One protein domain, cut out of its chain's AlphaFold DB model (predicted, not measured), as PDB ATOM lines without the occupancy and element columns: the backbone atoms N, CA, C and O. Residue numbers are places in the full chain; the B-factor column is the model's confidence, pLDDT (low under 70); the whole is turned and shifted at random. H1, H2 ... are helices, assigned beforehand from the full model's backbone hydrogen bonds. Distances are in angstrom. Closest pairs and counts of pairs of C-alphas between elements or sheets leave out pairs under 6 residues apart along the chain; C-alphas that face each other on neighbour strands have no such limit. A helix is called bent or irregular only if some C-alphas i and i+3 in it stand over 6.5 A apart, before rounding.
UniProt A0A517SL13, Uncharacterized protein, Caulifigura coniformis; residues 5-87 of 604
ATOM      1  N   VAL A   5      41.797  36.142  45.297       72.38
ATOM      2  CA  VAL A   5      41.739  34.669  45.259       72.38
ATOM      3  C   VAL A   5      40.684  34.121  46.235       72.38
ATOM      4  O   VAL A   5      39.816  33.389  45.774       72.38
ATOM      5  N   PRO A   6      40.651  34.515  47.528       69.38
ATOM      6  CA  PRO A   6      39.575  34.092  48.429       69.38
ATOM      7  C   PRO A   6      38.176  34.500  47.953       69.38
ATOM      8  O   PRO A   6      37.272  33.677  47.985       69.38
ATOM      9  N   LEU A   7      38.001  35.735  47.462       67.75
ATOM     10  CA  LEU A   7      36.704  36.221  46.973       67.75
ATOM     11  C   LEU A   7      36.200  35.426  45.765       67.75
ATOM     12  O   LEU A   7      35.022  35.091  45.694       67.75
ATOM     13  N   LEU A   8      37.099  35.091  44.840       76.12
ATOM     14  CA  LEU A   8      36.780  34.311  43.650       76.12
ATOM     15  C   LEU A   8      36.436  32.860  44.014       76.12
ATOM     16  O   LEU A   8      35.483  32.310  43.473       76.12
ATOM     17  N   ILE A   9      37.134  32.279  44.997       74.56
ATOM     18  CA  ILE A   9      36.777  30.970  45.562       74.56
ATOM     19  C   ILE A   9      35.370  31.022  46.176       74.56
ATOM     20  O   ILE A   9      34.541  30.181  45.847       74.56
ATOM     21  N   THR A  10      35.057  32.021  47.011       73.31
ATOM     22  CA  THR A  10      33.721  32.157  47.620       73.31
ATOM     23  C   THR A  10      32.624  32.360  46.572       73.31
ATOM     24  O   THR A  10      31.554  31.768  46.699       73.31
ATOM     25  N   ALA A  11      32.888  33.146  45.521       73.69
ATOM     26  CA  ALA A  11      31.959  33.356  44.410       73.69
ATOM     27  C   ALA A  11      31.626  32.042  43.691       73.69
ATOM     28  O   ALA A  11      30.457  31.725  43.485       73.69
ATOM     29  N   ILE A  12      32.663  31.273  43.339       80.25
ATOM     30  CA  ILE A  12      32.519  29.992  42.641       80.25
ATOM     31  C   ILE A  12      31.771  28.994  43.522       80.25
ATOM     32  O   ILE A  12      30.808  28.390  43.061       80.25
ATOM     33  N   VAL A  13      32.158  28.858  44.793       77.00
ATOM     34  CA  VAL A  13      31.501  27.940  45.736       77.00
ATOM     35  C   VAL A  13      30.025  28.298  45.922       77.00
ATOM     36  O   VAL A  13      29.175  27.414  45.867       77.00
ATOM     37  N   GLY A  14      29.701  29.585  46.077       76.12
ATOM     38  CA  GLY A  14      28.315  30.045  46.177       76.12
ATOM     39  C   GLY A  14      27.496  29.728  44.924       76.12
ATOM     40  O   GLY A  14      26.357  29.286  45.036       76.12
ATOM     41  N   PHE A  15      28.078  29.893  43.734       80.62
ATOM     42  CA  PHE A  15      27.412  29.549  42.475       80.62
ATOM     43  C   PHE A  15      27.189  28.037  42.331       80.62
ATOM     44  O   PHE A  15      26.090  27.615  41.980       80.62
ATOM     45  N   VAL A  16      28.193  27.219  42.669       78.81
ATOM     46  CA  VAL A  16      28.088  25.750  42.650       78.81
ATOM     47  C   VAL A  16      26.965  25.260  43.567       78.81
ATOM     48  O   VAL A  16      26.166  24.428  43.147       78.81
ATOM     49  N   LEU A  17      26.860  25.816  44.776       76.88
ATOM     50  CA  LEU A  17      25.803  25.485  45.739       76.88
ATOM     51  C   LEU A  17      24.395  25.851  45.253       76.88
ATOM     52  O   LEU A  17      23.431  25.140  45.525       76.88
ATOM     53  N   VAL A  18      24.256  26.967  44.533       79.56
ATOM     54  CA  VAL A  18      22.969  27.331  43.925       79.56
ATOM     55  C   VAL A  18      22.627  26.342  42.814       79.56
ATOM     56  O   VAL A  18      21.506  25.846  42.772       79.56
ATOM     57  N   CYS A  19      23.583  26.004  41.947       78.25
ATOM     58  CA  CYS A  19      23.364  25.046  40.864       78.25
ATOM     59  C   CYS A  19      23.029  23.634  41.367       78.25
ATOM     60  O   CYS A  19      22.186  22.977  40.756       78.25
ATOM     61  N   SER A  20      23.620  23.178  42.478       80.12
ATOM     62  CA  SER A  20      23.328  21.848  43.035       80.12
ATOM     63  C   SER A  20      21.874  21.683  43.478       80.12
ATOM     64  O   SER A  20      21.377  20.567  43.485       80.12
ATOM     65  N   ALA A  21      21.167  22.773  43.797       73.50
ATOM     66  CA  ALA A  21      19.753  22.715  44.175       73.50
ATOM     67  C   ALA A  21      18.797  22.512  42.983       73.50
ATOM     68  O   ALA A  21      17.641  22.149  43.184       73.50
ATOM     69  N   PHE A  22      19.253  22.765  41.750       79.12
ATOM     70  CA  PHE A  22      18.417  22.692  40.542       79.12
ATOM     71  C   PHE A  22      18.836  21.580  39.568       79.12
ATOM     72  O   PHE A  22      18.097  21.300  38.625       79.12
ATOM     73  N   VAL A  23      20.001  20.951  39.765       83.06
ATOM     74  CA  VAL A  23      20.553  19.921  38.869       83.06
ATOM     75  C   VAL A  23      20.737  18.605  39.638       83.06
ATOM     76  O   VAL A  23      21.677  18.520  40.427       83.06
ATOM     77  N   PRO A  24      19.926  17.558  39.372       74.50
ATOM     78  CA  PRO A  24      19.996  16.280  40.095       74.50
ATOM     79  C   PRO A  24      21.390  15.629  40.086       74.50
ATOM     80  O   PRO A  24      21.856  15.115  41.094       74.50
ATOM     81  N   ALA A  25      22.128  15.731  38.976       74.50
ATOM     82  CA  ALA A  25      23.487  15.188  38.874       74.50
ATOM     83  C   ALA A  25      24.520  15.878  39.797       74.50
ATOM     84  O   ALA A  25      25.595  15.330  40.035       74.50
ATOM     85  N   ALA A  26      24.221  17.081  40.301       74.38
ATOM     86  CA  ALA A  26      25.098  17.863  41.175       74.38
ATOM     87  C   ALA A  26      24.678  17.810  42.657       74.38
ATOM     88  O   ALA A  26      25.292  18.481  43.487       74.38
ATOM     89  N   GLU A  27      23.671  17.005  43.009       71.38
ATOM     90  CA  GLU A  27      23.153  16.876  44.378       71.38
ATOM     91  C   GLU A  27      24.247  16.432  45.370       71.38
ATOM     92  O   GLU A  27      24.449  17.065  46.408       71.38
ATOM     93  N   SER A  28      25.078  15.460  44.972       74.50
ATOM     94  CA  SER A  28      26.223  14.972  45.765       74.50
ATOM     95  C   SER A  28      27.274  16.049  46.089       74.50
ATOM     96  O   SER A  28      28.061  15.912  47.032       74.50
ATOM     97  N   TRP A  29      27.332  17.139  45.316       77.31
ATOM     98  CA  TRP A  29      28.236  18.260  45.590       77.31
ATOM     99  C   TRP A  29      27.685  19.146  46.706       77.31
ATOM    100  O   TRP A  29      28.465  19.651  47.516       77.31
ATOM    101  N   GLY A  30      26.358  19.285  46.773       69.56
ATOM    102  CA  GLY A  30      25.657  19.953  47.865       69.56
ATOM    103  C   GLY A  30      25.913  19.255  49.200       69.56
ATOM    104  O   GLY A  30      26.313  19.912  50.158       69.56
ATOM    105  N   GLU A  31      25.806  17.925  49.245       71.88
ATOM    106  CA  GLU A  31      26.092  17.128  50.450       71.88
ATOM    107  C   GLU A  31      27.532  17.313  50.946       71.88
ATOM    108  O   GLU A  31      27.771  17.597  52.121       71.88
ATOM    109  N   LYS A  32      28.516  17.237  50.039       78.94
ATOM    110  CA  LYS A  32      29.924  17.494  50.384       78.94
ATOM    111  C   LYS A  32      30.125  18.919  50.892       78.94
ATOM    112  O   LYS A  32      30.872  19.132  51.844       78.94
ATOM    113  N   ALA A  33      29.478  19.901  50.271       76.38
ATOM    114  CA  ALA A  33      29.587  21.293  50.681       76.38
ATOM    115  C   ALA A  33      28.934  21.561  52.047       76.38
ATOM    116  O   ALA A  33      29.470  22.371  52.803       76.38
ATOM    117  N   LEU A  34      27.858  20.852  52.402       72.88
ATOM    118  CA  LEU A  34      27.277  20.886  53.747       72.88
ATOM    119  C   LEU A  34      28.270  20.376  54.801       72.88
ATOM    120  O   LEU A  34      28.464  21.041  55.813       72.88
ATOM    121  N   ILE A  35      29.001  19.289  54.522       80.06
ATOM    122  CA  ILE A  35      30.061  18.792  55.423       80.06
ATOM    123  C   ILE A  35      31.151  19.859  55.640       80.06
ATOM    124  O   ILE A  35      31.576  20.113  56.770       80.06
ATOM    125  N   TRP A  36      31.605  20.517  54.567       80.50
ATOM    126  CA  TRP A  36      32.584  21.609  54.668       80.50
ATOM    127  C   TRP A  36      32.033  22.823  55.418       80.50
ATOM    128  O   TRP A  36      32.759  23.454  56.191       80.50
ATOM    129  N   PHE A  37      30.760  23.157  55.201       81.06
ATOM    130  CA  PHE A  37      30.081  24.226  55.918       81.06
ATOM    131  C   PHE A  37      30.016  23.935  57.418       81.06
ATOM    132  O   PHE A  37      30.385  24.808  58.198       81.06
ATOM    133  N   ASP A  38      29.647  22.721  57.824       75.81
ATOM    134  CA  ASP A  38      29.582  22.329  59.235       75.81
ATOM    135  C   ASP A  38      30.954  22.434  59.921       75.81
ATOM    136  O   ASP A  38      31.060  22.944  61.042       75.81
ATOM    137  N   LEU A  39      32.030  22.051  59.222       83.94
ATOM    138  CA  LEU A  39      33.402  22.226  59.709       83.94
ATOM    139  C   LEU A  39      33.746  23.712  59.921       83.94
ATOM    140  O   LEU A  39      34.274  24.094  60.970       83.94
ATOM    141  N   LEU A  40      33.436  24.563  58.937       82.56
ATOM    142  CA  LEU A  40      33.682  26.007  59.012       82.56
ATOM    143  C   LEU A  40      32.823  26.681  60.089       82.56
ATOM    144  O   LEU A  40      33.323  27.536  60.825       82.56
ATOM    145  N   ALA A  41      31.558  26.280  60.216       80.38
ATOM    146  CA  ALA A  41      30.641  26.755  61.241       80.38
ATOM    147  C   ALA A  41      31.165  26.409  62.640       80.38
ATOM    148  O   ALA A  41      31.191  27.279  63.511       80.38
ATOM    149  N   GLY A  42      31.684  25.191  62.840       86.88
ATOM    150  CA  GLY A  42      32.340  24.788  64.086       86.88
ATOM    151  C   GLY A  42      33.481  25.731  64.489       86.88
ATOM    152  O   GLY A  42      33.522  26.213  65.623       86.88
ATOM    153  N   ILE A  43      34.366  26.076  63.548       89.81
ATOM    154  CA  ILE A  43      35.465  27.030  63.788       89.81
ATOM    155  C   ILE A  43      34.919  28.436  64.086       89.81
ATOM    156  O   ILE A  43      35.392  29.107  65.009       89.81
ATOM    157  N   ALA A  44      33.909  28.885  63.339       86.44
ATOM    158  CA  ALA A  44      33.290  30.195  63.523       86.44
ATOM    159  C   ALA A  44      32.625  30.339  64.901       86.44
ATOM    160  O   ALA A  44      32.774  31.384  65.539       86.44
ATOM    161  N   PHE A  45      31.954  29.298  65.402       87.69
ATOM    162  CA  PHE A  45      31.367  29.297  66.743       87.69
ATOM    163  C   PHE A  45      32.429  29.407  67.838       87.69
ATOM    164  O   PHE A  45      32.248  30.178  68.784       87.69
ATOM    165  N   ILE A  46      33.561  28.709  67.693       90.12
ATOM    166  CA  ILE A  46      34.685  28.815  68.636       90.12
ATOM    167  C   ILE A  46      35.245  30.239  68.633       90.12
ATOM    168  O   ILE A  46      35.412  30.836  69.698       90.12
ATOM    169  N   LEU A  47      35.491  30.818  67.454       90.06
ATOM    170  CA  LEU A  47      36.018  32.179  67.339       90.06
ATOM    171  C   LEU A  47      35.030  33.222  67.882       90.06
ATOM    172  O   LEU A  47      35.430  34.145  68.595       90.06
ATOM    173  N   GLY A  48      33.737  33.058  67.592       88.81
ATOM    174  CA  GLY A  48      32.663  33.901  68.114       88.81
ATOM    175  C   GLY A  48      32.578  33.848  69.640       88.81
ATOM    176  O   GLY A  48      32.539  34.896  70.289       88.81
ATOM    177  N   GLY A  49      32.636  32.645  70.220       90.88
ATOM    178  CA  GLY A  49      32.685  32.437  71.667       90.88
ATOM    179  C   GLY A  49      33.938  33.040  72.306       90.88
ATOM    180  O   GLY A  49      33.838  33.765  73.296       90.88
ATOM    181  N   ALA A  50      35.114  32.831  71.708       91.62
ATOM    182  CA  ALA A  50      36.372  33.404  72.182       91.62
ATOM    183  C   ALA A  50      36.354  34.941  72.149       91.62
ATOM    184  O   ALA A  50      36.785  35.590  73.104       91.62
ATOM    185  N   ASN A  51      35.801  35.538  71.089       91.50
ATOM    186  CA  ASN A  51      35.647  36.986  70.980       91.50
ATOM    187  C   ASN A  51      34.653  37.540  72.013       91.50
ATOM    188  O   ASN A  51      34.912  38.573  72.640       91.50
ATOM    189  N   LEU A  52      33.534  36.845  72.243       91.69
ATOM    190  CA  LEU A  52      32.591  37.198  73.301       91.69
ATOM    191  C   LEU A  52      33.298  37.192  74.663       91.69
ATOM    192  O   LEU A  52      33.325  38.219  75.337       91.69
ATOM    193  N   VAL A  53      33.941  36.084  75.033       94.06
ATOM    194  CA  VAL A  53      34.655  35.947  76.310       94.06
ATOM    195  C   VAL A  53      35.741  37.015  76.453       94.06
ATOM    196  O   VAL A  53      35.758  37.741  77.445       94.06
ATOM    197  N   GLY A  54      36.599  37.185  75.444       91.88
ATOM    198  CA  GLY A  54      37.682  38.169  75.468       91.88
ATOM    199  C   GLY A  54      37.180  39.609  75.596       91.88
ATOM    200  O   GLY A  54      37.705  40.387  76.399       91.88
ATOM    201  N   SER A  55      36.128  39.973  74.857       90.06
ATOM    202  CA  SER A  55      35.561  41.325  74.901       90.06
ATOM    203  C   SER A  55      34.890  41.637  76.243       90.06
ATOM    204  O   SER A  55      35.060  42.749  76.760       90.06
ATOM    205  N   GLN A  56      34.187  40.673  76.846       93.50
ATOM    206  CA  GLN A  56      33.580  40.854  78.167       93.50
ATOM    207  C   GLN A  56      34.639  40.851  79.278       93.50
ATOM    208  O   GLN A  56      34.626  41.752  80.117       93.50
ATOM    209  N   LEU A  57      35.624  39.943  79.248       93.38
ATOM    210  CA  LEU A  57      36.736  39.922  80.209       93.38
ATOM    211  C   LEU A  57      37.525  41.232  80.201       93.38
ATOM    212  O   LEU A  57      37.833  41.767  81.263       93.38
ATOM    213  N   LYS A  58      37.791  41.810  79.022       93.00
ATOM    214  CA  LYS A  58      38.472  43.109  78.913       93.00
ATOM    215  C   LYS A  58      37.655  44.243  79.540       93.00
ATOM    216  O   LYS A  58      38.230  45.116  80.187       93.00
ATOM    217  N   LYS A  59      36.324  44.243  79.382       90.94
ATOM    218  CA  LYS A  59      35.430  45.221  80.036       90.94
ATOM    219  C   LYS A  59      35.413  45.062  81.558       90.94
ATOM    220  O   LYS A  59      35.419  46.080  82.251       90.94
ATOM    221  N   ILE A  60      35.415  43.820  82.053       93.56
ATOM    222  CA  ILE A  60      35.432  43.484  83.485       93.56
ATOM    223  C   ILE A  60      36.772  43.880  84.113       93.56
ATOM    224  O   ILE A  60      36.794  44.637  85.081       93.56
ATOM    225  N   SER A  61      37.883  43.441  83.516       94.31
ATOM    226  CA  SER A  61      39.248  43.748  83.957       94.31
ATOM    227  C   SER A  61      39.500  45.258  84.000       94.31
ATOM    228  O   SER A  61      39.982  45.781  85.000       94.31
ATOM    229  N   ALA A  62      39.074  45.985  82.962       92.62
ATOM    230  CA  ALA A  62      39.217  47.438  82.901       92.62
ATOM    231  C   ALA A  62      38.123  48.218  83.665       92.62
ATOM    232  O   ALA A  62      38.081  49.441  83.541       92.62
ATOM    233  N   ARG A  63      37.209  47.543  84.390       89.12
ATOM    234  CA  ARG A  63      36.065  48.127  85.132       89.12
ATOM    235  C   ARG A  63      35.319  49.238  84.380       89.12
ATOM    236  O   ARG A  63      34.912  50.246  84.961       89.12
ATOM    237  N   ARG A  64      35.124  49.074  83.069       87.31
ATOM    238  CA  ARG A  64      34.435  50.088  82.252       87.31
ATOM    239  C   ARG A  64      32.964  50.201  82.664       87.31
ATOM    240  O   ARG A  64      32.390  49.268  83.227       87.31
ATOM    241  N   ARG A  65      32.324  51.336  82.362       87.31
ATOM    242  CA  ARG A  65      30.886  51.530  82.620       87.31
ATOM    243  C   ARG A  65      30.088  50.365  82.015       87.31
ATOM    244  O   ARG A  65      30.246  50.059  80.837       87.31
ATOM    245  N   GLY A  66      29.276  49.701  82.839       87.75
ATOM    246  CA  GLY A  66      28.536  48.493  82.453       87.75
ATOM    247  C   GLY A  66      29.273  47.161  82.659       87.75
ATOM    248  O   GLY A  66      28.783  46.137  82.190       87.75
ATOM    249  N   TRP A  67      30.411  47.133  83.368       92.06
ATOM    250  CA  TRP A  67      31.153  45.895  83.667       92.06
ATOM    251  C   TRP A  67      30.301  44.826  84.373       92.06
ATOM    252  O   TRP A  67      30.503  43.639  84.133       92.06
ATOM    253  N   GLY A  68      29.325  45.232  85.194       91.38
ATOM    254  CA  GLY A  68      28.404  44.305  85.857       91.38
ATOM    255  C   GLY A  68      27.578  43.488  84.859       91.38
ATOM    256  O   GLY A  68      27.469  42.276  85.005       91.38
ATOM    257  N   TYR A  69      27.085  44.113  83.784       91.31
ATOM    258  CA  TYR A  69      26.374  43.400  82.716       91.31
ATOM    259  C   TYR A  69      27.297  42.440  81.967       91.31
ATOM    260  O   TYR A  69      26.906  41.314  81.689       91.31
ATOM    261  N   ALA A  70      28.540  42.860  81.698       91.50
ATOM    262  CA  ALA A  70      29.540  41.998  81.073       91.50
ATOM    263  C   ALA A  70      29.820  40.742  81.917       91.50
ATOM    264  O   ALA A  70      29.924  39.648  81.362       91.50
ATOM    265  N   LEU A  71      29.885  40.882  83.247       94.31
ATOM    266  CA  LEU A  71      30.027  39.755  84.170       94.31
ATOM    267  C   LEU A  71      28.813  38.824  84.115       94.31
ATOM    268  O   LEU A  71      28.990  37.617  83.977       94.31
ATOM    269  N   VAL A  72      27.596  39.371  84.168       94.06
ATOM    270  CA  VAL A  72      26.362  38.572  84.076       94.06
ATOM    271  C   VAL A  72      26.304  37.799  82.758       94.06
ATOM    272  O   VAL A  72      26.034  36.602  82.771       94.06
ATOM    273  N   THR A  73      26.616  38.440  81.626       90.75
ATOM    274  CA  THR A  73      26.673  37.771  80.317       90.75
ATOM    275  C   THR A  73      27.709  36.655  80.296       90.75
ATOM    276  O   THR A  73      27.428  35.579  79.775       90.75
ATOM    277  N   LEU A  74      28.896  36.886  80.866       94.56
ATOM    278  CA  LEU A  74      29.955  35.880  80.904       94.56
ATOM    279  C   LEU A  74      29.555  34.671  81.760       94.56
ATOM    280  O   LEU A  74      29.730  33.537  81.325       94.56
ATOM    281  N   VAL A  75      28.978  34.903  82.941       94.94
ATOM    282  CA  VAL A  75      28.482  33.834  83.823       94.94
ATOM    283  C   VAL A  75      27.363  33.046  83.142       94.94
ATOM    284  O   VAL A  75      27.419  31.819  83.114       94.94
ATOM    285  N   ALA A  76      26.387  33.731  82.540       90.94
ATOM    286  CA  ALA A  76      25.302  33.082  81.809       90.94
ATOM    287  C   ALA A  76      25.834  32.234  80.642       90.94
ATOM    288  O   ALA A  76      25.448  31.077  80.507       90.94
ATOM    289  N   PHE A  77      26.772  32.772  79.855       91.94
ATOM    290  CA  PHE A  77      27.415  32.044  78.762       91.94
ATOM    291  C   PHE A  77      28.111  30.769  79.251       91.94
ATOM    292  O   PHE A  77      27.897  29.708  78.672       91.94
ATOM    293  N   VAL A  78      28.896  30.849  80.331       92.88
ATOM    294  CA  VAL A  78      29.591  29.684  80.900       92.88
ATOM    295  C   VAL A  78      28.592  28.636  81.387       92.88
ATOM    296  O   VAL A  78      28.740  27.470  81.039       92.88
ATOM    297  N   ILE A  79      27.547  29.033  82.120       90.62
ATOM    298  CA  ILE A  79      26.514  28.099  82.595       90.62
ATOM    299  C   ILE A  79      25.835  27.399  81.413       90.62
ATOM    300  O   ILE A  79      25.748  26.172  81.399       90.62
ATOM    301  N   THR A  80      25.379  28.151  80.406       86.50
ATOM    302  CA  THR A  80      24.711  27.582  79.228       86.50
ATOM    303  C   THR A  80      25.641  26.661  78.441       86.50
ATOM    304  O   THR A  80      25.224  25.573  78.050       86.50
ATOM    305  N   LEU A  81      26.907  27.050  78.258       88.75
ATOM    306  CA  LEU A  81      27.910  26.226  77.588       88.75
ATOM    307  C   LEU A  81      28.151  24.920  78.352       88.75
ATOM    308  O   LEU A  81      28.124  23.853  77.749       88.75
ATOM    309  N   THR A  82      28.337  24.984  79.672       87.81
ATOM    310  CA  THR A  82      28.535  23.797  80.511       87.81
ATOM    311  C   THR A  82      27.325  22.870  80.459       87.81
ATOM    312  O   THR A  82      27.496  21.670  80.268       87.81
ATOM    313  N   VAL A  83      26.103  23.401  80.569       82.94
ATOM    314  CA  VAL A  83      24.871  22.600  80.468       82.94
ATOM    315  C   VAL A  83      24.752  21.929  79.098       82.94
ATOM    316  O   VAL A  83      24.406  20.751  79.043       82.94
ATOM    317  N   GLY A  84      25.065  22.647  78.014       80.94
ATOM    318  CA  GLY A  84      25.019  22.119  76.650       80.94
ATOM    319  C   GLY A  84      26.076  21.044  76.383       80.94
ATOM    320  O   GLY A  84      25.738  19.963  75.912       80.94
ATOM    321  N   VAL A  85      27.338  21.309  76.737       83.62
ATOM    322  CA  VAL A  85      28.467  20.380  76.532       83.62
ATOM    323  C   VAL A  85      28.308  19.113  77.366       83.62
ATOM    324  O   VAL A  85      28.530  18.016  76.866       83.62
ATOM    325  N   LEU A  86      27.889  19.250  78.625       83.25
ATOM    326  CA  LEU A  86      27.676  18.111  79.520       83.25
ATOM    327  C   LEU A  86      26.286  17.474  79.355       83.25
ATOM    328  O   LEU A  86      25.957  16.554  80.101       83.25
ATOM    329  N   LYS A  87      25.456  17.985  78.428       77.31
ATOM    330  CA  LYS A  87      24.071  17.545  78.181       77.31
ATOM    331  C   LYS A  87      23.277  17.312  79.480       77.31
ATOM    332  O   LYS A  87      22.549  16.329  79.635       77.31
TER     333      LYS A  87
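This is residues 5 to 87 of the 604 residues of an uncharacterized protein of Caulifigura coniformis (UniProt A0A517SL13). A long helix, H2, has a shorter helix folding back from each of its ends, H1 from its first end and H3 from its last, on opposite sides, in the shape of an open Z. H1 and H2 meet in a V, H2 and H3 in a narrower one, and the free ends of H1 and H3 point away from H2. The printed part has 83 residues with three named helices, H1, H2 and H3 in that order, and no named strand; the class is all helix. It is extended, with a radius of gyration of the C-alphas of 19.5 A, and flat, spanning 57 by 35 by 16 A.

H1, residues 5 to 20, touches H2, residues 24 to 61, with residues 17 to 20 alone, and H2 touches H1 with residues 26 to 33 alone. Their closest C-alphas, those of Ser 20 and Ala 26, are 4.7 A apart. They run opposite ways at a steep tilt of 49 degrees. H2 and H3, residues 67 to 85, form a helical hairpin, running opposite ways at a steep tilt of 40 degrees. Here residues 53 to 60 of H2 alone touch residues 67 to 74 alone of H3; the closest C-alphas, those of Ile 60 and Trp 67, are 4.9 A apart. H1 and H3 are apart. Every O i to N i+4 pair is within hydrogen-bond range in H1 and H3, and 31 of 34 in H2.

H1 begins at C-alpha 5, (41.739, 34.669, 45.259), and is 22.5 A long from first to last C-alpha. H2, 55.2 A long, begins at C-alpha 24, (19.996, 16.280, 40.095), and is irregular: C-alphas 25 and 28 are 7.4 A apart. H3, 26.6 A long, ends at C-alpha 85, (28.467, 20.380, 76.532).

The two C-alphas farthest apart, those of Ala 25 and Arg 63, are 58.2 A apart. Residues 5 to 12, 35 to 48, 61 to 66 and 82 to 87 stand free. Both links are tight, and the printed part has no cut. The mean pLDDT of the printed part is 83.9; residues 6 to 7 and 30 are under 70.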